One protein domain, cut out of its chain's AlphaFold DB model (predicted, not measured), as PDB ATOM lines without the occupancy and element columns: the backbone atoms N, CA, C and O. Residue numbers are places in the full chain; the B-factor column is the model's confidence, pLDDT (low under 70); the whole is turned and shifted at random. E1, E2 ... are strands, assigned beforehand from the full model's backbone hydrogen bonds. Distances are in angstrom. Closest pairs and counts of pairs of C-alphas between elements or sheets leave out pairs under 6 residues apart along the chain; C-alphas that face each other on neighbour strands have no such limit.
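Overview. This is residues 38 to 90 and 104 to 108 of the 108 residues of an uncharacterized protein of Streptomyces aidingensis (UniProt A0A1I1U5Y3). Picture one small sheet of five strands, twisted and curled like part of a barrel, bent back on itself: the long bent hairpin of E1 and E2 makes one leaf, E5 and E6 make the other, and E4 is the hinge between them. E3, a short strand outside this sheet, lies in the stretch that leads from E2 back to E4. The printed part has 58 residues with no named helix and six named strands, E1 to E6 along the chain, and its class is all strand. The sheet is mixed, in the order E2, E1, E4, E5, E6, with E1 and E4 parallel and the other neighbours antiparallel. The whole is compact and rounded, with a radius of gyration of the C-alphas of 10.5 A and spans of 29 by 22 by 15 A.

Along the chain. Find C-alpha 38 at (192.236, 154.004, 212.063), where E1 begins; it takes residues 38 to 46, 16.9 A from first to last C-alpha, and bends by 105 degrees at residue 41. Past two residues, look at C-alpha 49 at (190.857, 168.391, 213.216), where E2 begins. E2 is the longest strand, residues 49 to 58, 19.9 A long, and it bends by 100 degrees at residue 54. E3 is residues 64 to 67, 8.4 A long. Then read E4 at residues 71 to 75, 13.7 A long, and E5 at residues 81 to 84, 9.8 A long. Beyond the cut, E6 is residues 105 to 107, 7.1 A long, and ends at C-alpha 107 at (187.173, 162.887, 222.231).

Arrangement. Start with E1 and E2, a hairpin of antiparallel neighbours whose directions stand at 178 degrees. The C-alphas of 55 and 40 face each other at 4.0 A; look also for N 44 and O 51, within hydrogen-bond range at 2.8 A. From E1 step to E4, its parallel neighbour, where the C-alphas of 38 and 73 face each other at 4.9 A and N 40 and O 74 are within hydrogen-bond range at 2.8 A. E4 and E5 form the next hairpin, antiparallel at 155 degrees, with N 73 and O 82 within hydrogen-bond range at 2.9 A. E5 and E6 are antiparallel at 149 degrees, with N 83 and O 106 within hydrogen-bond range at 2.9 A. The edge strands are E2 and E6. This is a folded sheet, one sheet bent back into two leaves that face each other: E2 and E1 face E5 and E6 through 22 pairs of C-alphas within 11 A, with E4 as the hinge. Between the leaves, the closest C-alphas of E2 and E6 are those of Arg 49 and Cys 105, 5.9 A apart. The closest C-alphas of E2 and E5 are those of Val 50 and Phe 82, at 7.6 A. E3 pairs with no named strand; it is apart from E1, E2, E5 and E6, and E3 and E4 meet only through their link.

Size, cuts and confidence. The two C-alphas farthest apart are those of Gly 77 and Glu 88, at 30.2 A. The links E1 to E2, E2 to E3, E3 to E4 and E4 to E5 are tight. The link from E5 to E6 runs across the cut: residues 91 to 103 are not printed, and C-alphas 90 and 104 are 10.1 A apart. The printed part ends at Trp 108, the chain's last residue, whose C-alpha is 13.3 A from that of Tyr 38. The mean pLDDT of the printed part is 95.0, and no printed residue is under 70.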
ATOM      1  N   TYR A  38     190.805 153.993 212.327       98.00
ATOM      2  CA  TYR A  38     192.236 154.004 212.063       98.00
ATOM      3  C   TYR A  38     192.994 153.908 213.378       98.00
ATOM      4  O   TYR A  38     192.784 154.726 214.279       98.00
ATOM      5  N   ILE A  39     193.877 152.919 213.475       97.50
ATOM      6  CA  ILE A  39     194.826 152.797 214.582       97.50
ATOM      7  C   ILE A  39     196.166 153.311 214.088       97.50
ATOM      8  O   ILE A  39     196.684 152.807 213.100       97.50
ATOM      9  N   CYS A  40     196.692 154.338 214.744       97.31
ATOM     10  CA  CYS A  40     197.880 155.058 214.313       97.31
ATOM     11  C   CYS A  40     198.997 154.967 215.356       97.31
ATOM     12  O   CYS A  40     198.741 155.014 216.562       97.31
ATOM     13  N   GLU A  41     200.245 154.935 214.903       96.44
ATOM     14  CA  GLU A  41     201.415 155.055 215.782       96.44
ATOM     15  C   GLU A  41     201.414 156.399 216.532       96.44
ATOM     16  O   GLU A  41     201.675 156.466 217.737       96.44
ATOM     17  N   ALA A  42     201.064 157.483 215.831       95.62
ATOM     18  CA  ALA A  42     200.946 158.815 216.413       95.62
ATOM     19  C   ALA A  42     199.624 159.489 216.037       95.62
ATOM     20  O   ALA A  42     199.175 159.433 214.892       95.62
ATOM     21  N   VAL A  43     199.030 160.168 217.023       97.69
ATOM     22  CA  VAL A  43     197.813 160.974 216.881       97.69
ATOM     23  C   VAL A  43     198.083 162.364 217.447       97.69
ATOM     24  O   VAL A  43     198.455 162.496 218.613       97.69
ATOM     25  N   ASN A  44     197.886 163.395 216.627       97.00
ATOM     26  CA  ASN A  44     198.034 164.799 216.991       97.00
ATOM     27  C   ASN A  44     196.684 165.529 216.851       97.00
ATOM     28  O   ASN A  44     196.231 165.759 215.723       97.00
ATOM     29  N   PRO A  45     196.010 165.861 217.964       96.12
ATOM     30  CA  PRO A  45     194.756 166.602 217.928       96.12
ATOM     31  C   PRO A  45     194.980 168.117 217.763       96.12
ATOM     32  O   PRO A  45     195.668 168.741 218.564       96.12
ATOM     33  N   ASP A  46     194.319 168.709 216.769       96.31
ATOM     34  CA  ASP A  46     194.191 170.155 216.522       96.31
ATOM     35  C   ASP A  46     192.702 170.477 216.304       96.31
ATOM     36  O   ASP A  46     192.250 170.769 215.191       96.31
ATOM     37  N   LEU A  47     191.905 170.264 217.360       95.62
ATOM     38  CA  LEU A  47     190.444 170.218 217.263       95.62
ATOM     39  C   LEU A  47     189.874 171.479 216.577       95.62
ATOM     40  O   LEU A  47     190.290 172.593 216.894       95.62
ATOM     41  N   PRO A  48     188.897 171.324 215.662       95.69
ATOM     42  CA  PRO A  48     188.133 170.104 215.374       95.69
ATOM     43  C   PRO A  48     188.816 169.125 214.401       95.69
ATOM     44  O   PRO A  48     188.177 168.184 213.943       95.69
ATOM     45  N   ARG A  49     190.093 169.318 214.057       97.06
ATOM     46  CA  ARG A  49     190.857 168.391 213.216       97.06
ATOM     47  C   ARG A  49     191.713 167.441 214.043       97.06
ATOM     48  O   ARG A  49     192.230 167.794 215.096       97.06
ATOM     49  N   VAL A  50     191.892 166.222 213.552       98.06
ATOM     50  CA  VAL A  50     192.797 165.236 214.160       98.06
ATOM     51  C   VAL A  50     193.662 164.633 213.068       98.06
ATOM     52  O   VAL A  50     193.164 164.266 212.006       98.06
ATOM     53  N   PHE A  51     194.962 164.535 213.329       98.06
ATOM     54  CA  PHE A  51     195.934 163.974 212.401       98.06
ATOM     55  C   PHE A  51     196.486 162.666 212.958       98.06
ATOM     56  O   PHE A  51     196.999 162.643 214.074       98.06
ATOM     57  N   GLY A  52     196.403 161.595 212.176       97.56
ATOM     58  CA  GLY A  52     197.061 160.319 212.444       97.56
ATOM     59  C   GLY A  52     198.199 160.068 211.456       97.56
ATOM     60  O   GLY A  52     198.085 160.448 210.291       97.56
ATOM     61  N   SER A  53     199.281 159.428 211.895       97.38
ATOM     62  CA  SER A  53     200.383 158.964 211.037       97.38
ATOM     63  C   SER A  53     200.801 157.545 211.402       97.38
ATOM     64  O   SER A  53     200.719 157.183 212.578       97.38
ATOM     65  N   GLY A  54     201.277 156.774 210.416       96.50
ATOM     66  CA  GLY A  54     201.578 155.353 210.613       96.50
ATOM     67  C   GLY A  54     200.304 154.593 210.968       96.50
ATOM     68  O   GLY A  54     200.218 154.004 212.037       96.50
ATOM     69  N   CYS A  55     199.266 154.750 210.141       97.44
ATOM     70  CA  CYS A  55     197.930 154.243 210.448       97.44
ATOM     71  C   CYS A  55     197.607 152.952 209.698       97.44
ATOM     72  O   CYS A  55     197.955 152.804 208.527       97.44
ATOM     73  N   GLU A  56     196.831 152.093 210.351       97.50
ATOM     74  CA  GLU A  56     196.181 150.920 209.774       97.50
ATOM     75  C   GLU A  56     194.662 151.111 209.760       97.50
ATOM     76  O   GLU A  56     194.077 151.610 210.726       97.50
ATOM     77  N   ALA A  57     194.018 150.717 208.660       97.50
ATOM     78  CA  ALA A  57     192.573 150.800 208.490       97.50
ATOM     79  C   ALA A  57     191.873 149.552 209.054       97.50
ATOM     80  O   ALA A  57     192.241 148.420 208.747       97.50
ATOM     81  N   LEU A  58     190.818 149.756 209.843       95.75
ATOM     82  CA  LEU A  58     189.986 148.717 210.452       95.75
ATOM     83  C   LEU A  58     188.499 148.975 210.184       95.75
ATOM     84  O   LEU A  58     188.082 150.082 209.842       95.75
ATOM     85  N   GLY A  59     187.668 147.943 210.362       92.81
ATOM     86  CA  GLY A  59     186.206 148.094 210.300       92.81
ATOM     87  C   GLY A  59     185.676 148.531 208.929       92.81
ATOM     88  O   GLY A  59     184.605 149.119 208.852       92.81
ATOM     89  N   GLY A  60     186.426 148.272 207.851       94.44
ATOM     90  CA  GLY A  60     186.061 148.687 206.492       94.44
ATOM     91  C   GLY A  60     186.409 150.140 206.153       94.44
ATOM     92  O   GLY A  60     185.904 150.656 205.157       94.44
ATOM     93  N   ALA A  61     187.254 150.800 206.952       97.00
ATOM     94  CA  ALA A  61     187.751 152.134 206.640       97.00
ATOM     95  C   ALA A  61     188.567 152.143 205.327       97.00
ATOM     96  O   ALA A  61     189.330 151.207 205.078       97.00
ATOM     97  N   PRO A  62     188.424 153.170 204.468       97.62
ATOM     98  CA  PRO A  62     189.177 153.251 203.220       97.62
ATOM     99  C   PRO A  62     190.659 153.549 203.479       97.62
ATOM    100  O   PRO A  62     191.003 154.362 204.331       97.62
ATOM    101  N   GLU A  63     191.557 152.944 202.708       98.31
ATOM    102  CA  GLU A  63     192.998 153.217 202.830       98.31
ATOM    103  C   GLU A  63     193.417 154.512 202.112       98.31
ATOM    104  O   GLU A  63     194.387 155.159 202.505       98.31
ATOM    105  N   HIS A  64     192.662 154.924 201.088       98.31
ATOM    106  CA  HIS A  64     192.943 156.122 200.301       98.31
ATOM    107  C   HIS A  64     191.669 156.898 199.960       98.31
ATOM    108  O   HIS A  64     190.643 156.318 199.603       98.31
ATOM    109  N   GLY A  65     191.776 158.226 199.975       97.50
ATOM    110  CA  GLY A  65     190.735 159.145 199.532       97.50
ATOM    111  C   GLY A  65     189.785 159.606 200.644       97.50
ATOM    112  O   GLY A  65     190.132 159.551 201.825       97.50
ATOM    113  N   PRO A  66     188.608 160.137 200.274       97.75
ATOM    114  CA  PRO A  66     187.622 160.634 201.229       97.75
ATOM    115  C   PRO A  66     187.038 159.540 202.120       97.75
ATOM    116  O   PRO A  66     186.710 158.452 201.650       97.75
ATOM    117  N   ILE A  67     186.857 159.870 203.396       97.31
ATOM    118  CA  ILE A  67     186.187 159.031 204.391       97.31
ATOM    119  C   ILE A  67     184.771 159.578 204.574       97.31
ATOM    120  O   ILE A  67     184.612 160.738 204.936       97.31
ATOM    121  N   SER A  68     183.747 158.774 204.305       95.31
ATOM    122  CA  SER A  68     182.339 159.166 204.482       95.31
ATOM    123  C   SER A  68     181.767 158.605 205.781       95.31
ATOM    124  O   SER A  68     182.130 157.501 206.187       95.31
ATOM    125  N   GLY A  69     180.833 159.334 206.396       94.69
ATOM    126  CA  GLY A  69     180.206 158.951 207.662       94.69
ATOM    127  C   GLY A  69     181.136 159.033 208.875       94.69
ATOM    128  O   GLY A  69     182.257 159.525 208.798       94.69
ATOM    129  N   ASP A  70     180.657 158.562 210.021       96.31
ATOM    130  CA  ASP A  70     181.410 158.617 211.275       96.31
ATOM    131  C   ASP A  70     182.558 157.597 211.286       96.31
ATOM    132  O   ASP A  70     182.398 156.455 210.852       96.31
ATOM    133  N   PHE A  71     183.708 157.987 211.837       97.62
ATOM    134  CA  PHE A  71     184.844 157.083 212.015       97.62
ATOM    135  C   PHE A  71     185.699 157.458 213.229       97.62
ATOM    136  O   PHE A  71     185.597 158.561 213.772       97.62
ATOM    137  N   LEU A  72     186.549 156.525 213.653       97.75
ATOM    138  CA  LEU A  72     187.461 156.702 214.780       97.75
ATOM    139  C   LEU A  72     188.912 156.871 214.318       97.75
ATOM    140  O   LEU A  72     189.385 156.144 213.448       97.75
ATOM    141  N   ILE A  73     189.646 157.776 214.963       98.06
ATOM    142  CA  ILE A  73     191.114 157.815 214.930       98.06
ATOM    143  C   ILE A  73     191.602 157.546 216.345       98.06
ATOM    144  O   ILE A  73     191.243 158.282 217.268       98.06
ATOM    145  N   ALA A  74     192.425 156.517 216.524       97.69
ATOM    146  CA  ALA A  74     193.011 156.206 217.815       97.69
ATOM    147  C   ALA A  74     194.497 155.867 217.713       97.69
ATOM    148  O   ALA A  74     194.977 155.459 216.661       97.69
ATOM    149  N   ASN A  75     195.236 156.036 218.810       95.69
ATOM    150  CA  ASN A  75     196.611 155.551 218.883       95.69
ATOM    151  C   ASN A  75     196.685 154.064 219.256       95.69
ATOM    152  O   ASN A  75     195.743 153.513 219.836       95.69
ATOM    153  N   GLU A  76     197.829 153.427 219.000       87.69
ATOM    154  CA  GLU A  76     198.118 152.090 219.529       87.69
ATOM    155  C   GLU A  76     197.947 152.072 221.065       87.69
ATOM    156  O   GLU A  76     198.624 152.782 221.819       87.69
ATOM    157  N   GLY A  77     196.972 151.291 221.543       83.62
ATOM    158  CA  GLY A  77     196.583 151.216 222.957       83.62
ATOM    159  C   GLY A  77     195.387 152.084 223.375       83.62
ATOM    160  O   GLY A  77     195.024 152.055 224.548       83.62
ATOM    161  N   GLY A  78     194.769 152.836 222.457       81.81
ATOM    162  CA  GLY A  78     193.455 153.471 222.649       81.81
ATOM    163  C   GLY A  78     193.397 154.591 223.692       81.81
ATOM    164  O   GLY A  78     192.315 154.948 224.144       81.81
ATOM    165  N   ARG A  79     194.543 155.147 224.101       85.50
ATOM    166  CA  ARG A  79     194.608 156.230 225.104       85.50
ATOM    167  C   ARG A  79     194.137 157.571 224.554       85.50
ATOM    168  O   ARG A  79     193.618 158.386 225.305       85.50
ATOM    169  N   ASN A  80     194.337 157.779 223.258       92.19
ATOM    170  CA  ASN A  80     193.816 158.913 222.516       92.19
ATOM    171  C   ASN A  80     192.886 158.342 221.456       92.19
ATOM    172  O   ASN A  80     193.380 157.722 220.519       92.19
ATOM    173  N   ALA A  81     191.580 158.523 221.626       96.19
ATOM    174  CA  ALA A  81     190.565 158.132 220.660       96.19
ATOM    175  C   ALA A  81     189.679 159.340 220.352       96.19
ATOM    176  O   ALA A  81     189.263 160.072 221.253       96.19
ATOM    177  N   PHE A  82     189.414 159.554 219.070       98.12
ATOM    178  CA  PHE A  82     188.595 160.653 218.589       98.12
ATOM    179  C   PHE A  82     187.553 160.126 217.617       98.12
ATOM    180  O   PHE A  82     187.891 159.399 216.684       98.12
ATOM    181  N   LEU A  83     186.304 160.528 217.824       97.88
ATOM    182  CA  LEU A  83     185.222 160.338 216.870       97.88
ATOM    183  C   LEU A  83     185.161 161.547 215.956       97.88
ATOM    184  O   LEU A  83     184.943 162.661 216.431       97.88
ATOM    185  N   CYS A  84     185.306 161.306 214.663       97.81
ATOM    186  CA  CYS A  84     185.183 162.302 213.614       97.81
ATOM    187  C   CYS A  84     183.869 162.078 212.871       97.81
ATOM    188  O   CYS A  84     183.511 160.939 212.559       97.81
ATOM    189  N   ARG A  85     183.132 163.164 212.642       96.56
ATOM    190  CA  ARG A  85     181.781 163.136 212.075       96.56
ATOM    191  C   ARG A  85     181.739 163.855 210.744       96.56
ATOM    192  O   ARG A  85     182.552 164.729 210.461       96.56
ATOM    193  N   GLU A  86     180.769 163.485 209.926       91.69
ATOM    194  CA  GLU A  86     180.521 164.176 208.668       91.69
ATOM    195  C   GLU A  86     179.879 165.548 208.926       91.69
ATOM    196  O   GLU A  86     178.822 165.639 209.549       91.69
ATOM    197  N   GLU A  87     180.521 166.621 208.458       80.62
ATOM    198  CA  GLU A  87     179.968 167.988 208.516       80.62
ATOM    199  C   GLU A  87     179.454 168.465 207.150       80.62
ATOM    200  O   GLU A  87     178.444 169.160 207.082       80.62
ATOM    201  N   GLU A  88     180.100 168.045 206.056       80.44
ATOM    202  CA  GLU A  88     179.676 168.390 204.694       80.44
ATOM    203  C   GLU A  88     179.551 167.160 203.791       80.44
ATOM    204  O   GLU A  88     178.453 166.684 203.524       80.44
ATOM    205  N   ARG A  89     180.680 166.691 203.247       88.00
ATOM    206  CA  ARG A  89     180.716 165.693 202.165       88.00
ATOM    207  C   ARG A  89     181.557 164.464 202.505       88.00
ATOM    208  O   ARG A  89     181.416 163.427 201.865       88.00
ATOM    209  N   TYR A  90     182.466 164.615 203.461       94.00
ATOM    210  CA  TYR A  90     183.305 163.570 204.025       94.00
ATOM    211  C   TYR A  90     183.732 164.004 205.431       94.00
ATOM    212  O   TYR A  90     183.883 165.197 205.705       94.00
ATOM    213  N   THR A 104     185.814 167.629 212.159       96.75
ATOM    214  CA  THR A 104     184.694 167.701 213.115       96.75
ATOM    215  C   THR A 104     184.814 166.654 214.228       96.75
ATOM    216  O   THR A 104     183.852 165.990 214.617       96.75
ATOM    217  N   CYS A 105     186.042 166.473 214.715       97.81
ATOM    218  CA  CYS A 105     186.388 165.443 215.677       97.81
ATOM    219  C   CYS A 105     186.157 165.898 217.120       97.81
ATOM    220  O   CYS A 105     186.313 167.072 217.466       97.81
ATOM    221  N   GLN A 106     185.857 164.934 217.984       97.62
ATOM    222  CA  GLN A 106     185.727 165.101 219.429       97.62
ATOM    223  C   GLN A 106     186.325 163.888 220.157       97.62
ATOM    224  O   GLN A 106     186.367 162.804 219.574       97.62
ATOM    225  N   PRO A 107     186.776 164.035 221.415       97.00
ATOM    226  CA  PRO A 107     187.173 162.887 222.231       97.00
ATOM    227  C   PRO A 107     186.060 161.823 222.289       97.00
ATOM    228  O   PRO A 107     184.880 162.184 222.380       97.00
ATOM    229  N   TRP A 108     186.441 160.544 222.210       90.62
ATOM    230  CA  TRP A 108     185.548 159.375 222.250       90.62
ATOM    231  C   TRP A 108     185.696 158.586 223.553       90.62
ATOM    232  O   TRP A 108     186.851 158.386 223.992       90.62
TER     233      TRP A 108